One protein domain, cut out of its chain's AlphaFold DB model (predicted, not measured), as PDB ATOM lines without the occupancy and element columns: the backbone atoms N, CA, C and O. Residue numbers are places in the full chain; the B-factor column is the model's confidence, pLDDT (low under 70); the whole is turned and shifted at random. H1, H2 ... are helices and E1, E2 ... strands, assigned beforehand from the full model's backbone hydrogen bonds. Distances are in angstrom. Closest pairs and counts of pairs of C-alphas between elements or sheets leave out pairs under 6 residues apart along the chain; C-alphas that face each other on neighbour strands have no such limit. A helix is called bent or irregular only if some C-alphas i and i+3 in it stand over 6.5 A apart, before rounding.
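Overview. This is residues 187 to 284, 294 to 325 and 349 to 402 of the 402 residues of the protein "RING-CH-type domain-containing protein" of Physcomitrium patens (UniProt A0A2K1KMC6). One strongly twisted nine-stranded sheet curls round the short helix H5, with the long, bent strands E5 and E8 side by side through its middle. The meander E1 E2 E3, each strand the antiparallel neighbour of the one before, continues it from one end of E8 and adds E9, while the hairpin E6 and E7 lies along E5. H1, H4 and H6 pack on different parts of the sheet, H3 only grazes it, and residues 276 to 284 run on beyond E5. The printed part has 184 residues, of which 112 are in six named helices and nine named strands; along the chain these follow one another as E1 E2 E3 H1 H2 E4 E5 E6 E7 H3 E8 H4 E9 H5 H6, the class is mixed, helices and strands, and the sheet is branched, with E4 and E8 parallel and its other neighbour pairs antiparallel. The whole is compact, with a radius of gyration of the C-alphas of 17.2 A and spans of 52 by 45 by 29 A.

Along the chain. E1, residues 192 to 195, begins at C-alpha 192 (-2.347, 35.931, 26.739). E2 is 208 to 215, 19.9 A long, and E3 219 to 224, 16.7 A. H1, 231 to 242, is 16.2 A long; H2 is 248 to 251 and E4 255 to 258. E5, 262 to 275, is 33.0 A long and bends by 92 degrees at residue 265. E6 is 299 to 302, E7 305 to 308 and H3 312 to 325, 19.7 A. E8, 350 to 363, is 34.5 A long and bends by 72 degrees at residue 358. H4 is 367 to 373, E9 377 to 380 and H5 384 to 389; H6, 395 to 401, ends at C-alpha 401 (-12.904, 45.943, 29.723).

Arrangement. E8 has E3 and E4 on one side and E5 on the other. E5 and E8 are antiparallel, with N 270 and O 355 2.8 A apart; E4 and E8 are parallel, with N 257 and O 356 at 2.8 A. E3 and E8 are antiparallel, with N 222 and O 361 at 2.9 A. H1 is on the sheet at a height of 9.4 A. H6 is on it at 9.1 A, on the same face as H5; the C-alphas of Val 194 and Trp 396 are the closest of E1 and H6, 6.8 A apart. H2 and H3 only just touch, with 3 pairs of C-alphas within 8 A, the closest being Ala 250 and Leu 318 at 6.4 A. Every O i to N i+4 pair is within hydrogen-bond range in H1, H4, H5 and H6, and 9 of 10 in H3; H2 is too short for one.

Size, cuts and confidence. The two C-alphas farthest apart, those of Arg 323 and Arg 374, are 52.3 A apart. Residues 285 to 293 and 326 to 348 are not printed; the gaps between C-alphas are 20.1 A and 17.6 A. The link from E1 to E2 is long. Mean pLDDT of the printed part is 79.9; 37 residues are under 70, among them 242 to 253, 275 to 284 and 318 to 325.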
ATOM      1  N   LEU A 187      -3.736  29.436  19.186       85.69
ATOM      2  CA  LEU A 187      -2.940  29.410  20.411       85.69
ATOM      3  C   LEU A 187      -1.462  29.268  20.033       85.69
ATOM      4  O   LEU A 187      -1.088  28.337  19.321       85.69
ATOM      5  N   HIS A 188      -0.619  30.183  20.498       87.44
ATOM      6  CA  HIS A 188       0.823  30.116  20.288       87.44
ATOM      7  C   HIS A 188       1.573  30.676  21.510       87.44
ATOM      8  O   HIS A 188       0.987  31.362  22.353       87.44
ATOM      9  N   PRO A 189       2.881  30.401  21.658       89.19
ATOM     10  CA  PRO A 189       3.693  31.079  22.665       89.19
ATOM     11  C   PRO A 189       3.626  32.601  22.479       89.19
ATOM     12  O   PRO A 189       3.799  33.093  21.365       89.19
ATOM     13  N   GLY A 190       3.363  33.339  23.555       89.56
ATOM     14  CA  GLY A 190       3.114  34.782  23.545       89.56
ATOM     15  C   GLY A 190       1.634  35.170  23.596       89.56
ATOM     16  O   GLY A 190       1.331  36.324  23.891       89.56
ATOM     17  N   THR A 191       0.701  34.238  23.373       91.31
ATOM     18  CA  THR A 191      -0.729  34.505  23.581       91.31
ATOM     19  C   THR A 191      -1.022  34.685  25.076       91.31
ATOM     20  O   THR A 191      -0.597  33.883  25.915       91.31
ATOM     21  N   LEU A 192      -1.781  35.729  25.410       93.44
ATOM     22  CA  LEU A 192      -2.347  35.931  26.739       93.44
ATOM     23  C   LEU A 192      -3.707  35.245  26.854       93.44
ATOM     24  O   LEU A 192      -4.549  35.347  25.962       93.44
ATOM     25  N   LEU A 193      -3.933  34.599  27.991       94.50
ATOM     26  CA  LEU A 193      -5.203  34.014  28.386       94.50
ATOM     27  C   LEU A 193      -5.765  34.815  29.554       94.50
ATOM     28  O   LEU A 193      -5.141  34.917  30.610       94.50
ATOM     29  N   VAL A 194      -6.956  35.366  29.368       94.81
ATOM     30  CA  VAL A 194      -7.668  36.134  30.388       94.81
ATOM     31  C   VAL A 194      -8.813  35.276  30.899       94.81
ATOM     32  O   VAL A 194      -9.660  34.845  30.112       94.81
ATOM     33  N   ALA A 195      -8.823  34.995  32.201       94.19
ATOM     34  CA  ALA A 195      -9.898  34.233  32.818       94.19
ATOM     35  C   ALA A 195     -11.203  35.029  32.732       94.19
ATOM     36  O   ALA A 195     -11.254  36.192  33.138       94.19
ATOM     37  N   THR A 196     -12.259  34.419  32.210       91.25
ATOM     38  CA  THR A 196     -13.571  35.063  32.137       91.25
ATOM     39  C   THR A 196     -14.311  34.935  33.474       91.25
ATOM     40  O   THR A 196     -13.970  34.081  34.298       91.25
ATOM     41  N   PRO A 197     -15.361  35.741  33.717       84.81
ATOM     42  CA  PRO A 197     -16.172  35.619  34.931       84.81
ATOM     43  C   PRO A 197     -16.874  34.262  35.093       84.81
ATOM     44  O   PRO A 197     -17.335  33.941  36.182       84.81
ATOM     45  N   THR A 198     -16.952  33.456  34.027       83.69
ATOM     46  CA  THR A 198     -17.525  32.100  34.051       83.69
ATOM     47  C   THR A 198     -16.547  31.047  34.590       83.69
ATOM     48  O   THR A 198     -16.909  29.877  34.724       83.69
ATOM     49  N   MET A 199     -15.308  31.438  34.914       85.25
ATOM     50  CA  MET A 199     -14.288  30.558  35.478       85.25
ATOM     51  C   MET A 199     -14.702  30.030  36.858       85.25
ATOM     52  O   MET A 199     -14.693  30.756  37.846       85.25
ATOM     53  N   LEU A 200     -15.001  28.731  36.936       75.62
ATOM     54  CA  LEU A 200     -15.440  28.079  38.178       75.62
ATOM     55  C   LEU A 200     -14.304  27.828  39.173       75.62
ATOM     56  O   LEU A 200     -14.539  27.715  40.373       75.62
ATOM     57  N   SER A 201     -13.070  27.684  38.685       78.62
ATOM     58  CA  SER A 201     -11.935  27.409  39.561       78.62
ATOM     59  C   SER A 201     -11.567  28.674  40.340       78.62
ATOM     60  O   SER A 201     -11.120  29.636  39.712       78.62
ATOM     61  N   PRO A 202     -11.635  28.678  41.686       77.00
ATOM     62  CA  PRO A 202     -11.224  29.835  42.487       77.00
ATOM     63  C   PRO A 202      -9.728  30.126  42.334       77.00
ATOM     64  O   PRO A 202      -9.274  31.245  42.546       77.00
ATOM     65  N   TYR A 203      -8.948  29.122  41.926       85.50
ATOM     66  CA  TYR A 203      -7.538  29.302  41.644       85.50
ATOM     67  C   TYR A 203      -7.305  30.068  40.335       85.50
ATOM     68  O   TYR A 203      -6.394  30.881  40.274       85.50
ATOM     69  N   TYR A 204      -8.098  29.853  39.288       88.12
ATOM     70  CA  TYR A 204      -7.887  30.537  38.004       88.12
ATOM     71  C   TYR A 204      -8.808  31.740  37.793       88.12
ATOM     72  O   TYR A 204      -8.580  32.530  36.875       88.12
ATOM     73  N   PHE A 205      -9.817  31.922  38.644       89.06
ATOM     74  CA  PHE A 205     -10.660  33.107  38.634       89.06
ATOM     75  C   PHE A 205      -9.815  34.373  38.808       89.06
ATOM     76  O   PHE A 205      -8.911  34.425  39.643       89.06
ATOM     77  N   GLY A 206     -10.091  35.389  37.993       88.56
ATOM     78  CA  GLY A 206      -9.360  36.649  38.065       88.56
ATOM     79  C   GLY A 206      -7.929  36.596  37.527       88.56
ATOM     80  O   GLY A 206      -7.185  37.540  37.755       88.56
ATOM     81  N   THR A 207      -7.492  35.512  36.871       94.31
ATOM     82  CA  THR A 207      -6.087  35.362  36.448       94.31
ATOM     83  C   THR A 207      -5.829  35.775  35.004       94.31
ATOM     84  O   THR A 207      -6.690  35.662  34.127       94.31
ATOM     85  N   VAL A 208      -4.599  36.227  34.762       95.31
ATOM     86  CA  VAL A 208      -4.042  36.470  33.431       95.31
ATOM     87  C   VAL A 208      -2.819  35.580  33.265       95.31
ATOM     88  O   VAL A 208      -1.866  35.683  34.042       95.31
ATOM     89  N   VAL A 209      -2.847  34.708  32.259       95.38
ATOM     90  CA  VAL A 209      -1.783  33.738  31.991       95.38
ATOM     91  C   VAL A 209      -1.083  34.065  30.682       95.38
ATOM     92  O   VAL A 209      -1.732  34.221  29.653       95.38
ATOM     93  N   LEU A 210       0.245  34.119  30.704       95.06
ATOM     94  CA  LEU A 210       1.067  34.188  29.500       95.06
ATOM     95  C   LEU A 210       1.510  32.788  29.092       95.06
ATOM     96  O   LEU A 210       2.211  32.115  29.850       95.06
ATOM     97  N   LEU A 211       1.131  32.359  27.888       94.44
ATOM     98  CA  LEU A 211       1.619  31.108  27.315       94.44
ATOM     99  C   LEU A 211       3.068  31.262  26.858       94.44
ATOM    100  O   LEU A 211       3.385  32.162  26.085       94.44
ATOM    101  N   TYR A 212       3.945  30.360  27.294       92.44
ATOM    102  CA  TYR A 212       5.346  30.325  26.849       92.44
ATOM    103  C   TYR A 212       5.681  29.061  26.045       92.44
ATOM    104  O   TYR A 212       6.684  29.023  25.324       92.44
ATOM    105  N   GLU A 213       4.833  28.039  26.128       90.69
ATOM    106  CA  GLU A 213       4.958  26.786  25.390       90.69
ATOM    107  C   GLU A 213       3.560  26.326  24.975       90.69
ATOM    108  O   GLU A 213       2.640  26.262  25.790       90.69
ATOM    109  N   HIS A 214       3.389  26.031  23.694       88.19
ATOM    110  CA  HIS A 214       2.167  25.450  23.166       88.19
ATOM    111  C   HIS A 214       2.557  24.529  22.024       88.19
ATOM    112  O   HIS A 214       3.056  24.984  20.996       88.19
ATOM    113  N   GLU A 215       2.348  23.237  22.231       81.94
ATOM    114  CA  GLU A 215       2.590  22.215  21.230       81.94
ATOM    115  C   GLU A 215       1.336  21.363  21.101       81.94
ATOM    116  O   GLU A 215       0.788  20.877  22.098       81.94
ATOM    117  N   ARG A 216       0.913  21.117  19.860       70.44
ATOM    118  CA  ARG A 216      -0.302  20.347  19.576       70.44
ATOM    119  C   ARG A 216      -0.300  18.987  20.278       70.44
ATOM    120  O   ARG A 216      -1.304  18.599  20.858       70.44
ATOM    121  N   CYS A 217       0.847  18.309  20.280       72.88
ATOM    122  CA  CYS A 217       0.985  16.948  20.796       72.88
ATOM    123  C   CYS A 217       1.589  16.835  22.202       72.88
ATOM    124  O   CYS A 217       1.628  15.730  22.743       72.88
ATOM    125  N   ARG A 218       2.063  17.932  22.804       76.75
ATOM    126  CA  ARG A 218       2.623  17.917  24.171       76.75
ATOM    127  C   ARG A 218       1.817  18.706  25.192       76.75
ATOM    128  O   ARG A 218       2.078  18.573  26.384       76.75
ATOM    129  N   GLY A 219       0.817  19.466  24.753       86.56
ATOM    130  CA  GLY A 219       0.012  20.299  25.632       86.56
ATOM    131  C   GLY A 219       0.531  21.730  25.683       86.56
ATOM    132  O   GLY A 219       1.209  22.210  24.773       86.56
ATOM    133  N   SER A 220       0.131  22.460  26.716       91.69
ATOM    134  CA  SER A 220       0.432  23.891  26.840       91.69
ATOM    135  C   SER A 220       0.959  24.217  28.220       91.69
ATOM    136  O   SER A 220       0.504  23.644  29.210       91.69
ATOM    137  N   ARG A 221       1.865  25.188  28.290       94.62
ATOM    138  CA  ARG A 221       2.354  25.741  29.549       94.62
ATOM    139  C   ARG A 221       2.298  27.256  29.530       94.62
ATOM    140  O   ARG A 221       2.605  27.908  28.527       94.62
ATOM    141  N   GLY A 222       1.925  27.810  30.671       94.69
ATOM    142  CA  GLY A 222       1.840  29.246  30.867       94.69
ATOM    143  C   GLY A 222       2.180  29.657  32.287       94.69
ATOM    144  O   GLY A 222       2.253  28.829  33.188       94.69
ATOM    145  N   ILE A 223       2.402  30.948  32.479       95.31
ATOM    146  CA  ILE A 223       2.688  31.552  33.781       95.31
ATOM    147  C   ILE A 223       1.627  32.600  34.110       95.31
ATOM    148  O   ILE A 223       1.342  33.485  33.302       95.31
ATOM    149  N   ILE A 224       1.025  32.498  35.293       95.62
ATOM    150  CA  ILE A 224       0.126  33.526  35.822       95.62
ATOM    151  C   ILE A 224       0.946  34.775  36.169       95.62
ATOM    152  O   ILE A 224       1.976  34.692  36.836       95.62
ATOM    153  N   LEU A 225       0.480  35.936  35.713       93.06
ATOM    154  CA  LEU A 225       1.205  37.204  35.844       93.06
ATOM    155  C   LEU A 225       0.737  38.062  37.022       93.06
ATOM    156  O   LEU A 225       1.508  38.862  37.549       93.06
ATOM    157  N   ASN A 226      -0.528  37.918  37.418       93.25
ATOM    158  CA  ASN A 226      -1.214  38.828  38.334       93.25
ATOM    159  C   ASN A 226      -1.515  38.232  39.717       93.25
ATOM    160  O   ASN A 226      -2.344  38.762  40.453       93.25
ATOM    161  N   LYS A 227      -0.837  37.142  40.084       91.62
ATOM    162  CA  LYS A 227      -0.911  36.552  41.423       91.62
ATOM    163  C   LYS A 227       0.392  36.746  42.174       91.62
ATOM    164  O   LYS A 227       1.457  36.443  41.645       91.62
ATOM    165  N   GLN A 228       0.290  37.217  43.411       90.88
ATOM    166  CA  GLN A 228       1.429  37.350  44.315       90.88
ATOM    167  C   GLN A 228       1.735  36.019  44.998       90.88
ATOM    168  O   GLN A 228       0.817  35.255  45.293       90.88
ATOM    169  N   ALA A 229       3.020  35.773  45.244       89.12
ATOM    170  CA  ALA A 229       3.476  34.593  45.967       89.12
ATOM    171  C   ALA A 229       3.245  34.724  47.472       89.12
ATOM    172  O   ALA A 229       3.333  35.819  48.037       89.12
ATOM    173  N   GLU A 230       3.020  33.594  48.140       87.88
ATOM    174  CA  GLU A 230       2.934  33.577  49.596       87.88
ATOM    175  C   GLU A 230       4.317  33.738  50.236       87.88
ATOM    176  O   GLU A 230       5.340  33.284  49.718       87.88
ATOM    177  N   LYS A 231       4.360  34.328  51.436       86.44
ATOM    178  CA  LYS A 231       5.616  34.558  52.170       86.44
ATOM    179  C   LYS A 231       6.420  33.268  52.389       86.44
ATOM    180  O   LYS A 231       7.646  33.315  52.404       86.44
ATOM    181  N   ALA A 232       5.746  32.130  52.549       84.50
ATOM    182  CA  ALA A 232       6.392  30.831  52.715       84.50
ATOM    183  C   ALA A 232       7.159  30.386  51.453       84.50
ATOM    184  O   ALA A 232       8.287  29.909  51.570       84.50
ATOM    185  N   GLU A 233       6.588  30.586  50.260       83.75
ATOM    186  CA  GLU A 233       7.225  30.252  48.975       83.75
ATOM    187  C   GLU A 233       8.461  31.126  48.733       83.75
ATOM    188  O   GLU A 233       9.523  30.628  48.354       83.75
ATOM    189  N   ILE A 234       8.349  32.422  49.044       85.00
ATOM    190  CA  ILE A 234       9.454  33.385  48.943       85.00
ATOM    191  C   ILE A 234      10.619  32.957  49.838       85.00
ATOM    192  O   ILE A 234      11.741  32.827  49.360       85.00
ATOM    193  N   LEU A 235      10.348  32.670  51.116       83.12
ATOM    194  CA  LEU A 235      11.373  32.229  52.067       83.12
ATOM    195  C   LEU A 235      12.034  30.916  51.630       83.12
ATOM    196  O   LEU A 235      13.240  30.740  51.805       83.12
ATOM    197  N   LYS A 236      11.262  29.985  51.056       84.12
ATOM    198  CA  LYS A 236      11.794  28.715  50.548       84.12
ATOM    199  C   LYS A 236      12.778  28.947  49.400       84.12
ATOM    200  O   LYS A 236      13.882  28.403  49.438       84.12
ATOM    201  N   TRP A 237      12.402  29.774  48.429       82.62
ATOM    202  CA  TRP A 237      13.255  30.138  47.296       82.62
ATOM    203  C   TRP A 237      14.514  30.888  47.735       82.62
ATOM    204  O   TRP A 237      15.625  30.543  47.330       82.62
ATOM    205  N   GLU A 238      14.351  31.869  48.623       80.12
ATOM    206  CA  GLU A 238      15.454  32.619  49.214       80.12
ATOM    207  C   GLU A 238      16.467  31.664  49.859       80.12
ATOM    208  O   GLU A 238      17.653  31.706  49.533       80.12
ATOM    209  N   ASN A 239      16.005  30.732  50.699       78.62
ATOM    210  CA  ASN A 239      16.864  29.744  51.357       78.62
ATOM    211  C   ASN A 239      17.581  28.810  50.369       78.62
ATOM    212  O   ASN A 239      18.750  28.484  50.582       78.62
ATOM    213  N   GLN A 240      16.916  28.397  49.286       77.50
ATOM    214  CA  GLN A 240      17.534  27.572  48.240       77.50
ATOM    215  C   GLN A 240      18.665  28.315  47.509       77.50
ATOM    216  O   GLN A 240      19.680  27.705  47.174       77.50
ATOM    217  N   LEU A 241      18.538  29.632  47.316       71.44
ATOM    218  CA  LEU A 241      19.578  30.476  46.715       71.44
ATOM    219  C   LEU A 241      20.692  30.879  47.689       71.44
ATOM    220  O   LEU A 241      21.846  31.038  47.276       71.44
ATOM    221  N   PHE A 242      20.381  31.017  48.982       58.75
ATOM    222  CA  PHE A 242      21.354  31.358  50.025       58.75
ATOM    223  C   PHE A 242      22.413  30.273  50.263       58.75
ATOM    224  O   PHE A 242      23.459  30.575  50.835       58.75
ATOM    225  N   LEU A 243      22.221  29.055  49.748       52.47
ATOM    226  CA  LEU A 243      23.260  28.021  49.723       52.47
ATOM    227  C   LEU A 243      24.413  28.326  48.738       52.47
ATOM    228  O   LEU A 243      25.381  27.571  48.704       52.47
ATOM    229  N   GLY A 244      24.354  29.428  47.968       51.69
ATOM    230  CA  GLY A 244      25.408  29.796  47.011       51.69
ATOM    231  C   GLY A 244      25.756  31.285  46.856       51.69
ATOM    232  O   GLY A 244      26.763  31.578  46.212       51.69
ATOM    233  N   VAL A 245      24.989  32.247  47.398       55.19
ATOM    234  CA  VAL A 245      25.217  33.687  47.122       55.19
ATOM    235  C   VAL A 245      25.060  34.586  48.362       55.19
ATOM    236  O   VAL A 245      23.975  34.745  48.915       55.19
ATOM    237  N   HIS A 246      26.135  35.286  48.743       50.59
ATOM    238  CA  HIS A 246      26.146  36.327  49.782       50.59
ATOM    239  C   HIS A 246      25.592  37.673  49.265       50.59
ATOM    240  O   HIS A 246      26.360  38.599  49.018       50.59
ATOM    241  N   ASN A 247      24.276  37.827  49.056       55.59
ATOM    242  CA  ASN A 247      23.708  39.155  48.745       55.59
ATOM    243  C   ASN A 247      22.227  39.328  49.151       55.59
ATOM    244  O   ASN A 247      21.341  39.540  48.327       55.59
ATOM    245  N   SER A 248      21.966  39.296  50.462       56.00
ATOM    246  CA  SER A 248      20.615  39.356  51.059       56.00
ATOM    247  C   SER A 248      19.834  40.655  50.777       56.00
ATOM    248  O   SER A 248      18.620  40.626  50.606       56.00
ATOM    249  N   ALA A 249      20.504  41.807  50.655       61.50
ATOM    250  CA  ALA A 249      19.803  43.091  50.531       61.50
ATOM    251  C   ALA A 249      19.287  43.405  49.113       61.50
ATOM    252  O   ALA A 249      18.383  44.215  48.969       61.50
ATOM    253  N   ALA A 250      19.880  42.832  48.056       60.69
ATOM    254  CA  ALA A 250      19.430  43.082  46.676       60.69
ATOM    255  C   ALA A 250      18.175  42.267  46.324       60.69
ATOM    256  O   ALA A 250      17.298  42.764  45.625       60.69
ATOM    257  N   LEU A 251      18.093  41.039  46.843       64.75
ATOM    258  CA  LEU A 251      17.008  40.097  46.565       64.75
ATOM    259  C   LEU A 251      15.657  40.567  47.121       64.75
ATOM    260  O   LEU A 251      14.637  40.338  46.488       64.75
ATOM    261  N   ARG A 252      15.653  41.327  48.225       64.62
ATOM    262  CA  ARG A 252      14.432  41.890  48.835       64.62
ATOM    263  C   ARG A 252      13.642  42.842  47.930       64.62
ATOM    264  O   ARG A 252      12.493  43.139  48.233       64.62
ATOM    265  N   HIS A 253      14.264  43.368  46.875       67.75
ATOM    266  CA  HIS A 253      13.613  44.278  45.931       67.75
ATOM    267  C   HIS A 253      12.987  43.556  44.731       67.75
ATOM    268  O   HIS A 253      12.335  44.206  43.919       67.75
ATOM    269  N   ILE A 254      13.183  42.241  44.609       80.31
ATOM    270  CA  ILE A 254      12.594  41.442  43.536       80.31
ATOM    271  C   ILE A 254      11.164  41.083  43.935       80.31
ATOM    272  O   ILE A 254      10.909  40.614  45.044       80.31
ATOM    273  N   THR A 255      10.217  41.319  43.032       87.44
ATOM    274  CA  THR A 255       8.821  40.948  43.278       87.44
ATOM    275  C   THR A 255       8.622  39.454  43.037       87.44
ATOM    276  O   THR A 255       9.245  38.871  42.152       87.44
ATOM    277  N   HIS A 256       7.747  38.820  43.819       89.94
ATOM    278  CA  HIS A 256       7.444  37.398  43.683       89.94
ATOM    279  C   HIS A 256       5.975  37.174  43.324       89.94
ATOM    280  O   HIS A 256       5.076  37.784  43.908       89.94
ATOM    281  N   GLY A 257       5.733  36.285  42.367       91.75
ATOM    282  CA  GLY A 257       4.409  35.845  41.949       91.75
ATOM    283  C   GLY A 257       4.285  34.327  41.910       91.75
ATOM    284  O   GLY A 257       5.286  33.612  41.909       91.75
ATOM    285  N   THR A 258       3.051  33.838  41.852       92.00
ATOM    286  CA  THR A 258       2.753  32.411  41.664       92.00
ATOM    287  C   THR A 258       2.272  32.205  40.236       92.00
ATOM    288  O   THR A 258       1.243  32.754  39.846       92.00
ATOM    289  N   GLY A 259       3.012  31.417  39.457       89.62
ATOM    290  CA  GLY A 259       2.764  31.153  38.040       89.62
ATOM    291  C   GLY A 259       1.761  30.038  37.774       89.62
ATOM    292  O   GLY A 259       1.232  29.957  36.666       89.62
ATOM    293  N   GLY A 260       1.485  29.192  38.762       90.06
ATOM    294  CA  GLY A 260       0.472  28.143  38.697       90.06
ATOM    295  C   GLY A 260       0.719  27.036  39.717       90.06
ATOM    296  O   GLY A 260       1.677  27.081  40.483       90.06
ATOM    297  N   SER A 261      -0.168  26.042  39.745       86.06
ATOM    298  CA  SER A 261      -0.141  24.975  40.752       86.06
ATOM    299  C   SER A 261       0.872  23.866  40.450       86.06
ATOM    300  O   SER A 261       1.105  23.006  41.298       86.06
ATOM    301  N   HIS A 262       1.440  23.828  39.241       87.31
ATOM    302  CA  HIS A 262       2.372  22.779  38.841       87.31
ATOM    303  C   HIS A 262       3.815  23.164  39.193       87.31
ATOM    304  O   HIS A 262       4.269  24.256  38.852       87.31
ATOM    305  N   LYS A 263       4.543  22.237  39.838       86.44
ATOM    306  CA  LYS A 263       5.944  22.390  40.286       86.44
ATOM    307  C   LYS A 263       6.209  23.722  41.016       86.44
ATOM    308  O   LYS A 263       6.996  24.520  40.519       86.44
ATOM    309  N   PRO A 264       5.616  23.952  42.202       82.56
ATOM    310  CA  PRO A 264       5.833  25.188  42.968       82.56
ATOM    311  C   PRO A 264       7.300  25.400  43.387       82.56
ATOM    312  O   PRO A 264       7.708  26.521  43.655       82.56
ATOM    313  N   ASP A 265       8.100  24.330  43.399       83.06
ATOM    314  CA  ASP A 265       9.531  24.368  43.720       83.06
ATOM    315  C   ASP A 265      10.414  24.767  42.526       83.06
ATOM    316  O   ASP A 265      11.611  24.977  42.695       83.06
ATOM    317  N   ASP A 266       9.845  24.839  41.319       88.75
ATOM    318  CA  ASP A 266      10.511  25.368  40.128       88.75
ATOM    319  C   ASP A 266      10.136  26.843  39.961       88.75
ATOM    320  O   ASP A 266       9.039  27.264  40.331       88.75
ATOM    321  N   TRP A 267      11.026  27.635  39.374       90.31
ATOM    322  CA  TRP A 267      10.797  29.064  39.199       90.31
ATOM    323  C   TRP A 267      11.245  29.558  37.835       90.31
ATOM    324  O   TRP A 267      12.102  28.984  37.155       90.31
ATOM    325  N   PHE A 268      10.675  30.696  37.470       92.69
ATOM    326  CA  PHE A 268      11.074  31.487  36.327       92.69
ATOM    327  C   PHE A 268      11.319  32.925  36.758       92.69
ATOM    328  O   PHE A 268      10.716  33.427  37.700       92.69
ATOM    329  N   ILE A 269      12.200  33.603  36.046       91.00
ATOM    330  CA  ILE A 269      12.425  35.033  36.172       91.00
ATOM    331  C   ILE A 269      11.792  35.668  34.949       91.00
ATOM    332  O   ILE A 269      12.235  35.447  33.820       91.00
ATOM    333  N   LEU A 270      10.742  36.435  35.194       91.56
ATOM    334  CA  LEU A 270      10.102  37.264  34.200       91.56
ATOM    335  C   LEU A 270      10.743  38.647  34.230       91.56
ATOM    336  O   LEU A 270      10.727  39.343  35.248       91.56
ATOM    337  N   GLN A 271      11.291  39.029  33.086       88.50
ATOM    338  CA  GLN A 271      11.912  40.317  32.859       88.50
ATOM    339  C   GLN A 271      11.030  41.168  31.960       88.50
ATOM    340  O   GLN A 271      10.738  40.774  30.829       88.50
ATOM    341  N   ARG A 272      10.675  42.366  32.423       86.31
ATOM    342  CA  ARG A 272       9.981  43.377  31.613       86.31
ATOM    343  C   ARG A 272      10.925  44.528  31.328       86.31
ATOM    344  O   ARG A 272      11.476  45.115  32.255       86.31
ATOM    345  N   CYS A 273      11.156  44.809  30.055       81.50
ATOM    346  CA  CYS A 273      12.053  45.863  29.617       81.50
ATOM    347  C   CYS A 273      11.251  46.960  28.923       81.50
ATOM    348  O   CYS A 273      10.842  46.813  27.770       81.50
ATOM    349  N   SER A 274      11.024  48.054  29.643       71.25
ATOM    350  CA  SER A 274      10.264  49.202  29.153       71.25
ATOM    351  C   SER A 274      11.221  50.318  28.725       71.25
ATOM    352  O   SER A 274      12.219  50.566  29.412       71.25
ATOM    353  N   PRO A 275      10.960  51.022  27.609       64.38
ATOM    354  CA  PRO A 275      11.770  52.170  27.221       64.38
ATOM    355  C   PRO A 275      11.705  53.254  28.305       64.38
ATOM    356  O   PRO A 275      10.639  53.532  28.855       64.38
ATOM    357  N   SER A 276      12.849  53.866  28.625       57.19
ATOM    358  CA  SER A 276      12.901  54.932  29.627       57.19
ATOM    359  C   SER A 276      12.096  56.148  29.148       57.19
ATOM    360  O   SER A 276      12.314  56.610  28.024       57.19
ATOM    361  N   PRO A 277      11.211  56.724  29.986       50.19
ATOM    362  CA  PRO A 277      10.505  57.964  29.657       50.19
ATOM    363  C   PRO A 277      11.449  59.178  29.624       50.19
ATOM    364  O   PRO A 277      11.112  60.220  29.056       50.19
ATOM    365  N   VAL A 278      12.648  59.063  30.210       49.16
ATOM    366  CA  VAL A 278      13.650  60.131  30.230       49.16
ATOM    367  C   VAL A 278      14.431  60.108  28.918       49.16
ATOM    368  O   VAL A 278      15.211  59.192  28.651       49.16
ATOM    369  N   LYS A 279      14.263  61.155  28.102       45.97
ATOM    370  CA  LYS A 279      15.092  61.388  26.912       45.97
ATOM    371  C   LYS A 279      16.548  61.588  27.343       45.97
ATOM    372  O   LYS A 279      16.946  62.686  27.722       45.97
ATOM    373  N   CYS A 280      17.361  60.539  27.274       43.34
ATOM    374  CA  CYS A 280      18.806  60.698  27.394       43.34
ATOM    375  C   CYS A 280      19.305  61.577  26.235       43.34
ATOM    376  O   CYS A 280      18.922  61.353  25.084       43.34
ATOM    377  N   LYS A 281      20.198  62.540  26.512       45.53
ATOM    378  CA  LYS A 281      20.818  63.396  25.479       45.53
ATOM    379  C   LYS A 281      21.489  62.581  24.355       45.53
ATOM    380  O   LYS A 281      21.556  63.058  23.230       45.53
ATOM    381  N   HIS A 282      21.905  61.338  24.629       42.62
ATOM    382  CA  HIS A 282      22.460  60.396  23.643       42.62
ATOM    383  C   HIS A 282      21.407  59.618  22.830       42.62
ATOM    384  O   HIS A 282      21.705  59.158  21.732       42.62
ATOM    385  N   CYS A 283      20.186  59.457  23.343       38.38
ATOM    386  CA  CYS A 283      19.084  58.765  22.662       38.38
ATOM    387  C   CYS A 283      18.279  59.720  21.745       38.38
ATOM    388  O   CYS A 283      17.493  59.261  20.925       38.38
ATOM    389  N   ALA A 284      18.510  61.038  21.826       42.97
ATOM    390  CA  ALA A 284      17.878  62.043  20.964       42.97
ATOM    391  C   ALA A 284      18.479  62.140  19.542       42.97
ATOM    392  O   ALA A 284      17.854  62.739  18.672       42.97
ATOM    393  N   SER A 294      19.219  43.821  25.521       54.41
ATOM    394  CA  SER A 294      19.890  42.532  25.401       54.41
ATOM    395  C   SER A 294      21.202  42.527  26.163       54.41
ATOM    396  O   SER A 294      22.175  43.144  25.728       54.41
ATOM    397  N   LYS A 295      21.265  41.678  27.191       59.44
ATOM    398  CA  LYS A 295      22.073  40.448  27.135       59.44
ATOM    399  C   LYS A 295      21.685  39.502  28.281       59.44
ATOM    400  O   LYS A 295      21.646  39.900  29.437       59.44
ATOM    401  N   ASP A 296      21.412  38.253  27.910       69.69
ATOM    402  CA  ASP A 296      21.285  37.069  28.775       69.69
ATOM    403  C   ASP A 296      20.094  37.000  29.751       69.69
ATOM    404  O   ASP A 296      20.164  36.299  30.754       69.69
ATOM    405  N   TRP A 297      18.963  37.649  29.457       77.31
ATOM    406  CA  TRP A 297      17.752  37.566  30.298       77.31
ATOM    407  C   TRP A 297      16.945  36.267  30.153       77.31
ATOM    408  O   TRP A 297      16.016  36.021  30.918       77.31
ATOM    409  N   GLY A 298      17.290  35.432  29.174       84.06
ATOM    410  CA  GLY A 298      16.555  34.221  28.820       84.06
ATOM    411  C   GLY A 298      15.883  34.333  27.455       84.06
ATOM    412  O   GLY A 298      16.343  35.063  26.575       84.06
ATOM    413  N   ARG A 299      14.806  33.568  27.263       87.88
ATOM    414  CA  ARG A 299      14.056  33.513  26.004       87.88
ATOM    415  C   ARG A 299      13.089  34.692  25.924       87.88
ATOM    416  O   ARG A 299      12.267  34.867  26.816       87.88
ATOM    417  N   GLU A 300      13.144  35.461  24.843       87.06
ATOM    418  CA  GLU A 300      12.132  36.482  24.551       87.06
ATOM    419  C   GLU A 300      10.822  35.802  24.120       87.06
ATOM    420  O   GLU A 300      10.809  35.026  23.160       87.06
ATOM    421  N   ILE A 301       9.739  36.041  24.866       87.94
ATOM    422  CA  ILE A 301       8.405  35.480  24.580       87.94
ATOM    423  C   ILE A 301       7.558  36.490  23.803       87.94
ATOM    424  O   ILE A 301       6.853  36.127  22.865       87.94
ATOM    425  N   LEU A 302       7.654  37.760  24.188       86.19
ATOM    426  CA  LEU A 302       7.040  38.902  23.520       86.19
ATOM    427  C   LEU A 302       8.075  40.033  23.453       86.19
ATOM    428  O   LEU A 302       8.975  40.049  24.292       86.19
ATOM    429  N   PRO A 303       7.945  40.995  22.523       84.69
ATOM    430  CA  PRO A 303       8.868  42.124  22.433       84.69
ATOM    431  C   PRO A 303       9.053  42.830  23.783       84.69
ATOM    432  O   PRO A 303       8.088  43.366  24.335       84.69
ATOM    433  N   GLY A 304      10.277  42.811  24.317       79.00
ATOM    434  CA  GLY A 304      10.612  43.418  25.614       79.00
ATOM    435  C   GLY A 304      10.241  42.587  26.852       79.00
ATOM    436  O   GLY A 304      10.406  43.071  27.972       79.00
ATOM    437  N   ILE A 305       9.767  41.349  26.678       87.50
ATOM    438  CA  ILE A 305       9.402  40.426  27.760       87.50
ATOM    439  C   ILE A 305      10.219  39.143  27.630       87.50
ATOM    440  O   ILE A 305      10.039  38.356  26.695       87.50
ATOM    441  N   PHE A 306      11.084  38.907  28.611       89.56
ATOM    442  CA  PHE A 306      11.989  37.762  28.626       89.56
ATOM    443  C   PHE A 306      11.666  36.828  29.784       89.56
ATOM    444  O   PHE A 306      11.314  37.270  30.877       89.56
ATOM    445  N   LEU A 307      11.805  35.531  29.533       91.19
ATOM    446  CA  LEU A 307      11.610  34.476  30.513       91.19
ATOM    447  C   LEU A 307      12.900  33.664  30.648       91.19
ATOM    448  O   LEU A 307      13.364  33.042  29.687       91.19
ATOM    449  N   GLY A 308      13.474  33.665  31.845       89.81
ATOM    450  CA  GLY A 308      14.712  32.960  32.168       89.81
ATOM    451  C   GLY A 308      14.591  32.116  33.432       89.81
ATOM    452  O   GLY A 308      13.595  32.179  34.144       89.81
ATOM    453  N   LYS A 309      15.620  31.315  33.719       88.25
ATOM    454  CA  LYS A 309      15.775  30.604  35.003       88.25
ATOM    455  C   LYS A 309      17.025  31.029  35.777       88.25
ATOM    456  O   LYS A 309      17.085  30.859  36.990       88.25
ATOM    457  N   ASP A 310      18.019  31.571  35.074       83.94
ATOM    458  CA  ASP A 310      19.295  31.971  35.659       83.94
ATOM    459  C   ASP A 310      19.164  33.303  36.408       83.94
ATOM    460  O   ASP A 310      18.794  34.327  35.836       83.94
ATOM    461  N   VAL A 311      19.506  33.287  37.697       80.94
ATOM    462  CA  VAL A 311      19.502  34.468  38.572       80.94
ATOM    463  C   VAL A 311      20.773  35.310  38.382       80.94
ATOM    464  O   VAL A 311      20.803  36.491  38.732       80.94
ATOM    465  N   GLY A 312      21.836  34.746  37.800       78.69
ATOM    466  CA  GLY A 312      23.124  35.412  37.595       78.69
ATOM    467  C   GLY A 312      23.033  36.773  36.883       78.69
ATOM    468  O   GLY A 312      23.557  37.755  37.418       78.69
ATOM    469  N   PRO A 313      22.373  36.879  35.712       77.56
ATOM    470  CA  PRO A 313      22.145  38.143  35.009       77.56
ATOM    471  C   PRO A 313      21.453  39.199  35.881       77.56
ATOM    472  O   PRO A 313      21.899  40.348  35.927       77.56
ATOM    473  N   VAL A 314      20.435  38.793  36.646       77.62
ATOM    474  CA  VAL A 314      19.683  39.673  37.559       77.62
ATOM    475  C   VAL A 314      20.585  40.195  38.669       77.62
ATOM    476  O   VAL A 314      20.651  41.399  38.909       77.62
ATOM    477  N   LEU A 315      21.360  39.316  39.306       75.81
ATOM    478  CA  LEU A 315      22.300  39.714  40.356       75.81
ATOM    479  C   LEU A 315      23.378  40.665  39.833       75.81
ATOM    480  O   LEU A 315      23.743  41.616  40.525       75.81
ATOM    481  N   ARG A 316      23.890  40.437  38.616       73.12
ATOM    482  CA  ARG A 316      24.857  41.344  37.977       73.12
ATOM    483  C   ARG A 316      24.254  42.727  37.750       73.12
ATOM    484  O   ARG A 316      24.917  43.720  38.046       73.12
ATOM    485  N   HIS A 317      23.007  42.791  37.292       72.69
ATOM    486  CA  HIS A 317      22.300  44.051  37.081       72.69
ATOM    487  C   HIS A 317      22.030  44.794  38.394       72.69
ATOM    488  O   HIS A 317      22.418  45.954  38.526       72.69
ATOM    489  N   LEU A 318      21.494  44.111  39.410       69.75
ATOM    490  CA  LEU A 318      21.238  44.706  40.726       69.75
ATOM    491  C   LEU A 318      22.527  45.194  41.412       69.75
ATOM    492  O   LEU A 318      22.541  46.267  42.019       69.75
ATOM    493  N   ASN A 319      23.634  44.454  41.292       64.88
ATOM    494  CA  ASN A 319      24.929  44.872  41.838       64.88
ATOM    495  C   ASN A 319      25.560  46.031  41.052       64.88
ATOM    496  O   ASN A 319      26.187  46.906  41.654       64.88
ATOM    497  N   GLY A 320      25.373  46.071  39.729       58.06
ATOM    498  CA  GLY A 320      25.736  47.223  38.899       58.06
ATOM    499  C   GLY A 320      24.987  48.487  39.328       58.06
ATOM    500  O   GLY A 320      25.614  49.519  39.556       58.06
ATOM    501  N   CYS A 321      23.677  48.363  39.560       52.97
ATOM    502  CA  CYS A 321      22.808  49.404  40.115       52.97
ATOM    503  C   CYS A 321      23.298  49.912  41.487       52.97
ATOM    504  O   CYS A 321      23.416  51.119  41.701       52.97
ATOM    505  N   LYS A 322      23.668  49.013  42.412       46.25
ATOM    506  CA  LYS A 322      24.201  49.395  43.738       46.25
ATOM    507  C   LYS A 322      25.519  50.165  43.679       46.25
ATOM    508  O   LYS A 322      25.766  51.007  44.537       46.25
ATOM    509  N   ARG A 323      26.365  49.915  42.672       35.38
ATOM    510  CA  ARG A 323      27.602  50.692  42.469       35.38
ATOM    511  C   ARG A 323      27.315  52.151  42.100       35.38
ATOM    512  O   ARG A 323      28.128  53.005  42.438       35.38
ATOM    513  N   LEU A 324      26.163  52.438  41.482       35.56
ATOM    514  CA  LEU A 324      25.649  53.804  41.315       35.56
ATOM    515  C   LEU A 324      24.925  54.316  42.576       35.56
ATOM    516  O   LEU A 324      25.003  55.501  42.889       35.56
ATOM    517  N   SER A 325      24.273  53.439  43.349       32.19
ATOM    518  CA  SER A 325      23.491  53.824  44.536       32.19
ATOM    519  C   SER A 325      24.305  54.085  45.814       32.19
ATOM    520  O   SER A 325      23.702  54.397  46.840       32.19
ATOM    521  N   CYS A 349      18.983  53.109  27.663       52.53
ATOM    522  CA  CYS A 349      17.792  53.939  27.892       52.53
ATOM    523  C   CYS A 349      16.538  53.099  28.244       52.53
ATOM    524  O   CYS A 349      15.491  53.285  27.620       52.53
ATOM    525  N   TYR A 350      16.611  52.164  29.194       61.56
ATOM    526  CA  TYR A 350      15.477  51.302  29.562       61.56
ATOM    527  C   TYR A 350      15.343  51.068  31.073       61.56
ATOM    528  O   TYR A 350      16.321  51.126  31.815       61.56
ATOM    529  N   TYR A 351      14.113  50.807  31.523       68.62
ATOM    530  CA  TYR A 351      13.794  50.342  32.872       68.62
ATOM    531  C   TYR A 351      13.504  48.840  32.837       68.62
ATOM    532  O   TYR A 351      12.774  48.358  31.967       68.62
ATOM    533  N   VAL A 352      14.099  48.114  33.777       74.62
ATOM    534  CA  VAL A 352      14.089  46.652  33.856       74.62
ATOM    535  C   VAL A 352      13.419  46.268  35.169       74.62
ATOM    536  O   VAL A 352      13.953  46.527  36.243       74.62
ATOM    537  N   ASP A 353      12.233  45.668  35.071       82.44
ATOM    538  CA  ASP A 353      11.504  45.103  36.210       82.44
ATOM    539  C   ASP A 353      11.743  43.592  36.293       82.44
ATOM    540  O   ASP A 353      11.591  42.880  35.294       82.44
ATOM    541  N   HIS A 354      12.132  43.124  37.480       86.19
ATOM    542  CA  HIS A 354      12.427  41.724  37.763       86.19
ATOM    543  C   HIS A 354      11.315  41.124  38.628       86.19
ATOM    544  O   HIS A 354      11.100  41.562  39.764       86.19
ATOM    545  N   GLN A 355      10.673  40.066  38.129       89.94
ATOM    546  CA  GLN A 355       9.693  39.292  38.887       89.94
ATOM    547  C   GLN A 355      10.054  37.806  38.876       89.94
ATOM    548  O   GLN A 355      10.227  37.208  37.817       89.94
ATOM    549  N   VAL A 356      10.136  37.186  40.051       91.62
ATOM    550  CA  VAL A 356      10.289  35.732  40.188       91.62
ATOM    551  C   VAL A 356       8.906  35.100  40.260       91.62
ATOM    552  O   VAL A 356       8.076  35.502  41.068       91.62
ATOM    553  N   ILE A 357       8.657  34.111  39.415       93.88
ATOM    554  CA  ILE A 357       7.387  33.405  39.301       93.88
ATOM    555  C   ILE A 357       7.598  31.951  39.714       93.88
ATOM    556  O   ILE A 357       8.375  31.241  39.076       93.88
ATOM    557  N   HIS A 358       6.899  31.519  40.762       92.38
ATOM    558  CA  HIS A 358       6.965  30.154  41.293       92.38
ATOM    559  C   HIS A 358       5.924  29.258  40.634       92.38
ATOM    560  O   HIS A 358       4.743  29.609  40.572       92.38
ATOM    561  N   GLY A 359       6.354  28.102  40.143       91.81
ATOM    562  CA  GLY A 359       5.506  27.175  39.410       91.81
ATOM    563  C   GLY A 359       4.969  27.721  38.088       91.81
ATOM    564  O   GLY A 359       5.314  28.806  37.613       91.81
ATOM    565  N   HIS A 360       4.124  26.919  37.451       93.62
ATOM    566  CA  HIS A 360       3.461  27.277  36.200       93.62
ATOM    567  C   HIS A 360       2.093  26.602  36.077       93.62
ATOM    568  O   HIS A 360       1.764  25.654  36.796       93.62
ATOM    569  N   ALA A 361       1.273  27.121  35.171       93.75
ATOM    570  CA  ALA A 361       0.048  26.487  34.721       93.75
ATOM    571  C   ALA A 361       0.384  25.492  33.605       93.75
ATOM    572  O   ALA A 361       1.114  25.821  32.665       93.75
ATOM    573  N   GLU A 362      -0.151  24.280  33.706       92.38
ATOM    574  CA  GLU A 362       0.038  23.222  32.718       92.38
ATOM    575  C   GLU A 362      -1.324  22.705  32.258       92.38
ATOM    576  O   GLU A 362      -2.237  22.502  33.063       92.38
ATOM    577  N   TRP A 363      -1.445  22.506  30.949       89.81
ATOM    578  CA  TRP A 363      -2.612  21.922  30.311       89.81
ATOM    579  C   TRP A 363      -2.205  20.710  29.495       89.81
ATOM    580  O   TRP A 363      -1.272  20.769  28.689       89.81
ATOM    581  N   TYR A 364      -2.974  19.637  29.641       85.25
ATOM    582  CA  TYR A 364      -2.836  18.458  28.798       85.25
ATOM    583  C   TYR A 364      -3.284  18.747  27.357       85.25
ATOM    584  O   TYR A 364      -3.947  19.750  27.066       85.25
ATOM    585  N   VAL A 365      -2.926  17.845  26.443       85.44
ATOM    586  CA  VAL A 365      -3.300  17.910  25.021       85.44
ATOM    587  C   VAL A 365      -4.813  18.118  24.875       85.44
ATOM    588  O   VAL A 365      -5.611  17.422  25.497       85.44
ATOM    589  N   GLY A 366      -5.211  19.126  24.094       75.94
ATOM    590  CA  GLY A 366      -6.617  19.475  23.845       75.94
ATOM    591  C   GLY A 366      -7.352  20.184  24.995       75.94
ATOM    592  O   GLY A 366      -8.359  20.849  24.742       75.94
ATOM    593  N   GLN A 367      -6.847  20.138  26.234       84.50
ATOM    594  CA  GLN A 367      -7.525  20.718  27.401       84.50
ATOM    595  C   GLN A 367      -7.656  22.241  27.295       84.50
ATOM    596  O   GLN A 367      -8.738  22.787  27.509       84.50
ATOM    597  N   LEU A 368      -6.569  22.931  26.933       88.12
ATOM    598  CA  LEU A 368      -6.589  24.386  26.774       88.12
ATOM    599  C   LEU A 368      -7.506  24.809  25.619       88.12
ATOM    600  O   LEU A 368      -8.317  25.718  25.777       88.12
ATOM    601  N   GLY A 369      -7.425  24.114  24.480       85.12
ATOM    602  CA  GLY A 369      -8.287  24.377  23.328       85.12
ATOM    603  C   GLY A 369      -9.770  24.217  23.671       85.12
ATOM    604  O   GLY A 369     -10.575  25.083  23.334       85.12
ATOM    605  N   SER A 370     -10.129  23.162  24.410       79.69
ATOM    606  CA  SER A 370     -11.489  22.965  24.927       79.69
ATOM    607  C   SER A 370     -11.909  24.095  25.876       79.69
ATOM    608  O   SER A 370     -12.998  24.647  25.733       79.69
ATOM    609  N   ALA A 371     -11.038  24.510  26.800       84.69
ATOM    610  CA  ALA A 371     -11.350  25.577  27.751       84.69
ATOM    611  C   ALA A 371     -11.569  26.942  27.068       84.69
ATOM    612  O   ALA A 371     -12.469  27.688  27.459       84.69
ATOM    613  N   VAL A 372     -10.800  27.250  26.019       88.19
ATOM    614  CA  VAL A 372     -11.001  28.447  25.184       88.19
ATOM    615  C   VAL A 372     -12.315  28.352  24.406       88.19
ATOM    616  O   VAL A 372     -13.101  29.295  24.432       88.19
ATOM    617  N   LYS A 373     -12.610  27.205  23.774       86.06
ATOM    618  CA  LYS A 373     -13.882  26.985  23.053       86.06
ATOM    619  C   LYS A 373     -15.105  27.132  23.962       86.06
ATOM    620  O   LYS A 373     -16.112  27.689  23.543       86.06
ATOM    621  N   ARG A 374     -14.997  26.692  25.217       82.06
ATOM    622  CA  ARG A 374     -16.040  26.829  26.249       82.06
ATOM    623  C   ARG A 374     -16.166  28.247  26.820       82.06
ATOM    624  O   ARG A 374     -16.979  28.462  27.714       82.06
ATOM    625  N   GLY A 375     -15.353  29.202  26.362       87.19
ATOM    626  CA  GLY A 375     -15.399  30.589  26.827       87.19
ATOM    627  C   GLY A 375     -14.892  30.790  28.256       87.19
ATOM    628  O   GLY A 375     -15.217  31.801  28.876       87.19
ATOM    629  N   LEU A 376     -14.104  29.849  28.790       87.12
ATOM    630  CA  LEU A 376     -13.445  30.001  30.096       87.12
ATOM    631  C   LEU A 376     -12.225  30.929  30.003       87.12
ATOM    632  O   LEU A 376     -11.869  31.603  30.967       87.12
ATOM    633  N   TRP A 377     -11.590  30.975  28.830       92.50
ATOM    634  CA  TRP A 377     -10.436  31.823  28.552       92.50
ATOM    635  C   TRP A 377     -10.701  32.685  27.324       92.50
ATOM    636  O   TRP A 377     -11.050  32.167  26.263       92.50
ATOM    637  N   LYS A 378     -10.474  33.993  27.457       92.12
ATOM    638  CA  LYS A 378     -10.408  34.933  26.334       92.12
ATOM    639  C   LYS A 378      -8.943  35.068  25.916       92.12
ATOM    640  O   LYS A 378      -8.091  35.382  26.746       92.12
ATOM    641  N   THR A 379      -8.642  34.795  24.652       91.75
ATOM    642  CA  THR A 379      -7.290  34.882  24.086       91.75
ATOM    643  C   THR A 379      -6.992  36.301  23.607       91.75
ATOM    644  O   THR A 379      -7.861  36.991  23.066       91.75
ATOM    645  N   ARG A 380      -5.751  36.752  23.800       88.50
ATOM    646  CA  ARG A 380      -5.240  38.029  23.286       88.50
ATOM    647  C   ARG A 380      -3.842  37.844  22.706       88.50
ATOM    648  O   ARG A 380      -2.971  37.250  23.338       88.50
ATOM    649  N   GLU A 381      -3.630  38.382  21.514       85.44
ATOM    650  CA  GLU A 381      -2.330  38.426  20.841       85.44
ATOM    651  C   GLU A 381      -1.708  39.827  20.986       85.44
ATOM    652  O   GLU A 381      -2.405  40.791  21.300       85.44
ATOM    653  N   ASN A 382      -0.395  39.951  20.755       76.94
ATOM    654  CA  ASN A 382       0.332  41.233  20.719       76.94
ATOM    655  C   ASN A 382       0.188  42.121  21.972       76.94
ATOM    656  O   ASN A 382       0.161  43.346  21.889       76.94
ATOM    657  N   ALA A 383       0.149  41.512  23.155       81.31
ATOM    658  CA  ALA A 383      -0.100  42.221  24.408       81.31
ATOM    659  C   ALA A 383       1.154  42.797  25.098       81.31
ATOM    660  O   ALA A 383       1.086  43.199  26.258       81.31
ATOM    661  N   SER A 384       2.305  42.853  24.418       83.75
ATOM    662  CA  SER A 384       3.560  43.364  24.991       83.75
ATOM    663  C   SER A 384       3.416  44.785  25.530       83.75
ATOM    664  O   SER A 384       3.855  45.051  26.640       83.75
ATOM    665  N   ALA A 385       2.754  45.683  24.796       83.56
ATOM    666  CA  ALA A 385       2.562  47.064  25.241       83.56
ATOM    667  C   ALA A 385       1.803  47.141  26.579       83.56
ATOM    668  O   ALA A 385       2.276  47.789  27.507       83.56
ATOM    669  N   ILE A 386       0.688  46.409  26.693       86.19
ATOM    670  CA  ILE A 386      -0.161  46.369  27.895       86.19
ATOM    671  C   ILE A 386       0.602  45.757  29.076       86.19
ATOM    672  O   ILE A 386       0.569  46.282  30.183       86.19
ATOM    673  N   LEU A 387       1.341  44.670  28.844       86.38
ATOM    674  CA  LEU A 387       2.134  44.005  29.882       86.38
ATOM    675  C   LEU A 387       3.294  44.855  30.417       86.38
ATOM    676  O   LEU A 387       3.754  44.614  31.533       86.38
ATOM    677  N   LEU A 388       3.789  45.803  29.618       85.06
ATOM    678  CA  LEU A 388       4.865  46.718  29.996       85.06
ATOM    679  C   LEU A 388       4.345  48.001  30.664       85.06
ATOM    680  O   LEU A 388       5.085  48.606  31.441       85.06
ATOM    681  N   SER A 389       3.114  48.428  30.363       83.44
ATOM    682  CA  SER A 389       2.511  49.649  30.916       83.44
ATOM    683  C   SER A 389       1.672  49.416  32.169       83.44
ATOM    684  O   SER A 389       1.614  50.293  33.029       83.44
ATOM    685  N   THR A 390       0.995  48.271  32.263       85.81
ATOM    686  CA  THR A 390      -0.042  48.027  33.272       85.81
ATOM    687  C   THR A 390       0.520  47.223  34.444       85.81
ATOM    688  O   THR A 390       1.135  46.172  34.229       85.81
ATOM    689  N   PRO A 391       0.311  47.660  35.699       84.75
ATOM    690  CA  PRO A 391       0.781  46.911  36.853       84.75
ATOM    691  C   PRO A 391       0.012  45.582  36.998       84.75
ATOM    692  O   PRO A 391      -1.163  45.498  36.631       84.75
ATOM    693  N   PRO A 392       0.622  44.534  37.588       85.12
ATOM    694  CA  PRO A 392       0.022  43.199  37.626       85.12
ATOM    695  C   PRO A 392      -1.393  43.135  38.220       85.12
ATOM    696  O   PRO A 392      -2.217  42.375  37.729       85.12
ATOM    697  N   HIS A 393      -1.697  43.929  39.249       86.00
ATOM    698  CA  HIS A 393      -2.986  43.886  39.951       86.00
ATOM    699  C   HIS A 393      -4.155  44.479  39.146       86.00
ATOM    700  O   HIS A 393      -5.292  44.057  39.336       86.00
ATOM    701  N   GLU A 394      -3.893  45.404  38.218       88.56
ATOM    702  CA  GLU A 394      -4.922  46.003  37.349       88.56
ATOM    703  C   GLU A 394      -5.115  45.215  36.047       88.56
ATOM    704  O   GLU A 394      -6.157  45.318  35.400       88.56
ATOM    705  N   LEU A 395      -4.135  44.376  35.693       88.50
ATOM    706  CA  LEU A 395      -4.030  43.715  34.395       88.50
ATOM    707  C   LEU A 395      -5.301  42.958  33.982       88.50
ATOM    708  O   LEU A 395      -5.716  43.029  32.827       88.50
ATOM    709  N   TRP A 396      -5.931  42.242  34.916       91.44
ATOM    710  CA  TRP A 396      -7.145  41.474  34.624       91.44
ATOM    711  C   TRP A 396      -8.342  42.372  34.298       91.44
ATOM    712  O   TRP A 396      -9.056  42.111  33.333       91.44
ATOM    713  N   HIS A 397      -8.533  43.451  35.060       87.94
ATOM    714  CA  HIS A 397      -9.636  44.384  34.841       87.94
ATOM    715  C   HIS A 397      -9.485  45.124  33.512       87.94
ATOM    716  O   HIS A 397     -10.445  45.176  32.744       87.94
ATOM    717  N   THR A 398      -8.278  45.609  33.202       88.00
ATOM    718  CA  THR A 398      -7.983  46.287  31.931       88.00
ATOM    719  C   THR A 398      -8.258  45.378  30.730       88.00
ATOM    720  O   THR A 398      -8.945  45.777  29.792       88.00
ATOM    721  N   LEU A 399      -7.790  44.126  30.780       87.44
ATOM    722  CA  LEU A 399      -7.942  43.174  29.674       87.44
ATOM    723  C   LEU A 399      -9.369  42.630  29.502       87.44
ATOM    724  O   LEU A 399      -9.688  42.089  28.440       87.44
ATOM    725  N   LEU A 400     -10.211  42.723  30.534       86.19
ATOM    726  CA  LEU A 400     -11.629  42.374  30.440       86.19
ATOM    727  C   LEU A 400     -12.492  43.510  29.893       86.19
ATOM    728  O   LEU A 400     -13.481  43.217  29.220       86.19
ATOM    729  N   SER A 401     -12.157  44.769  30.200       79.50
ATOM    730  CA  SER A 401     -12.904  45.943  29.723       79.50
ATOM    731  C   SER A 401     -12.704  46.242  28.234       79.50
ATOM    732  O   SER A 401     -13.564  46.869  27.623       79.50
ATOM    733  N   GLU A 402     -11.592  45.777  27.661       61.12
ATOM    734  CA  GLU A 402     -11.311  45.765  26.217       61.12
ATOM    735  C   GLU A 402     -11.833  44.486  25.542       61.12
ATOM    736  O   GLU A 402     -12.241  44.518  24.358       61.12
TER     737      GLU A 402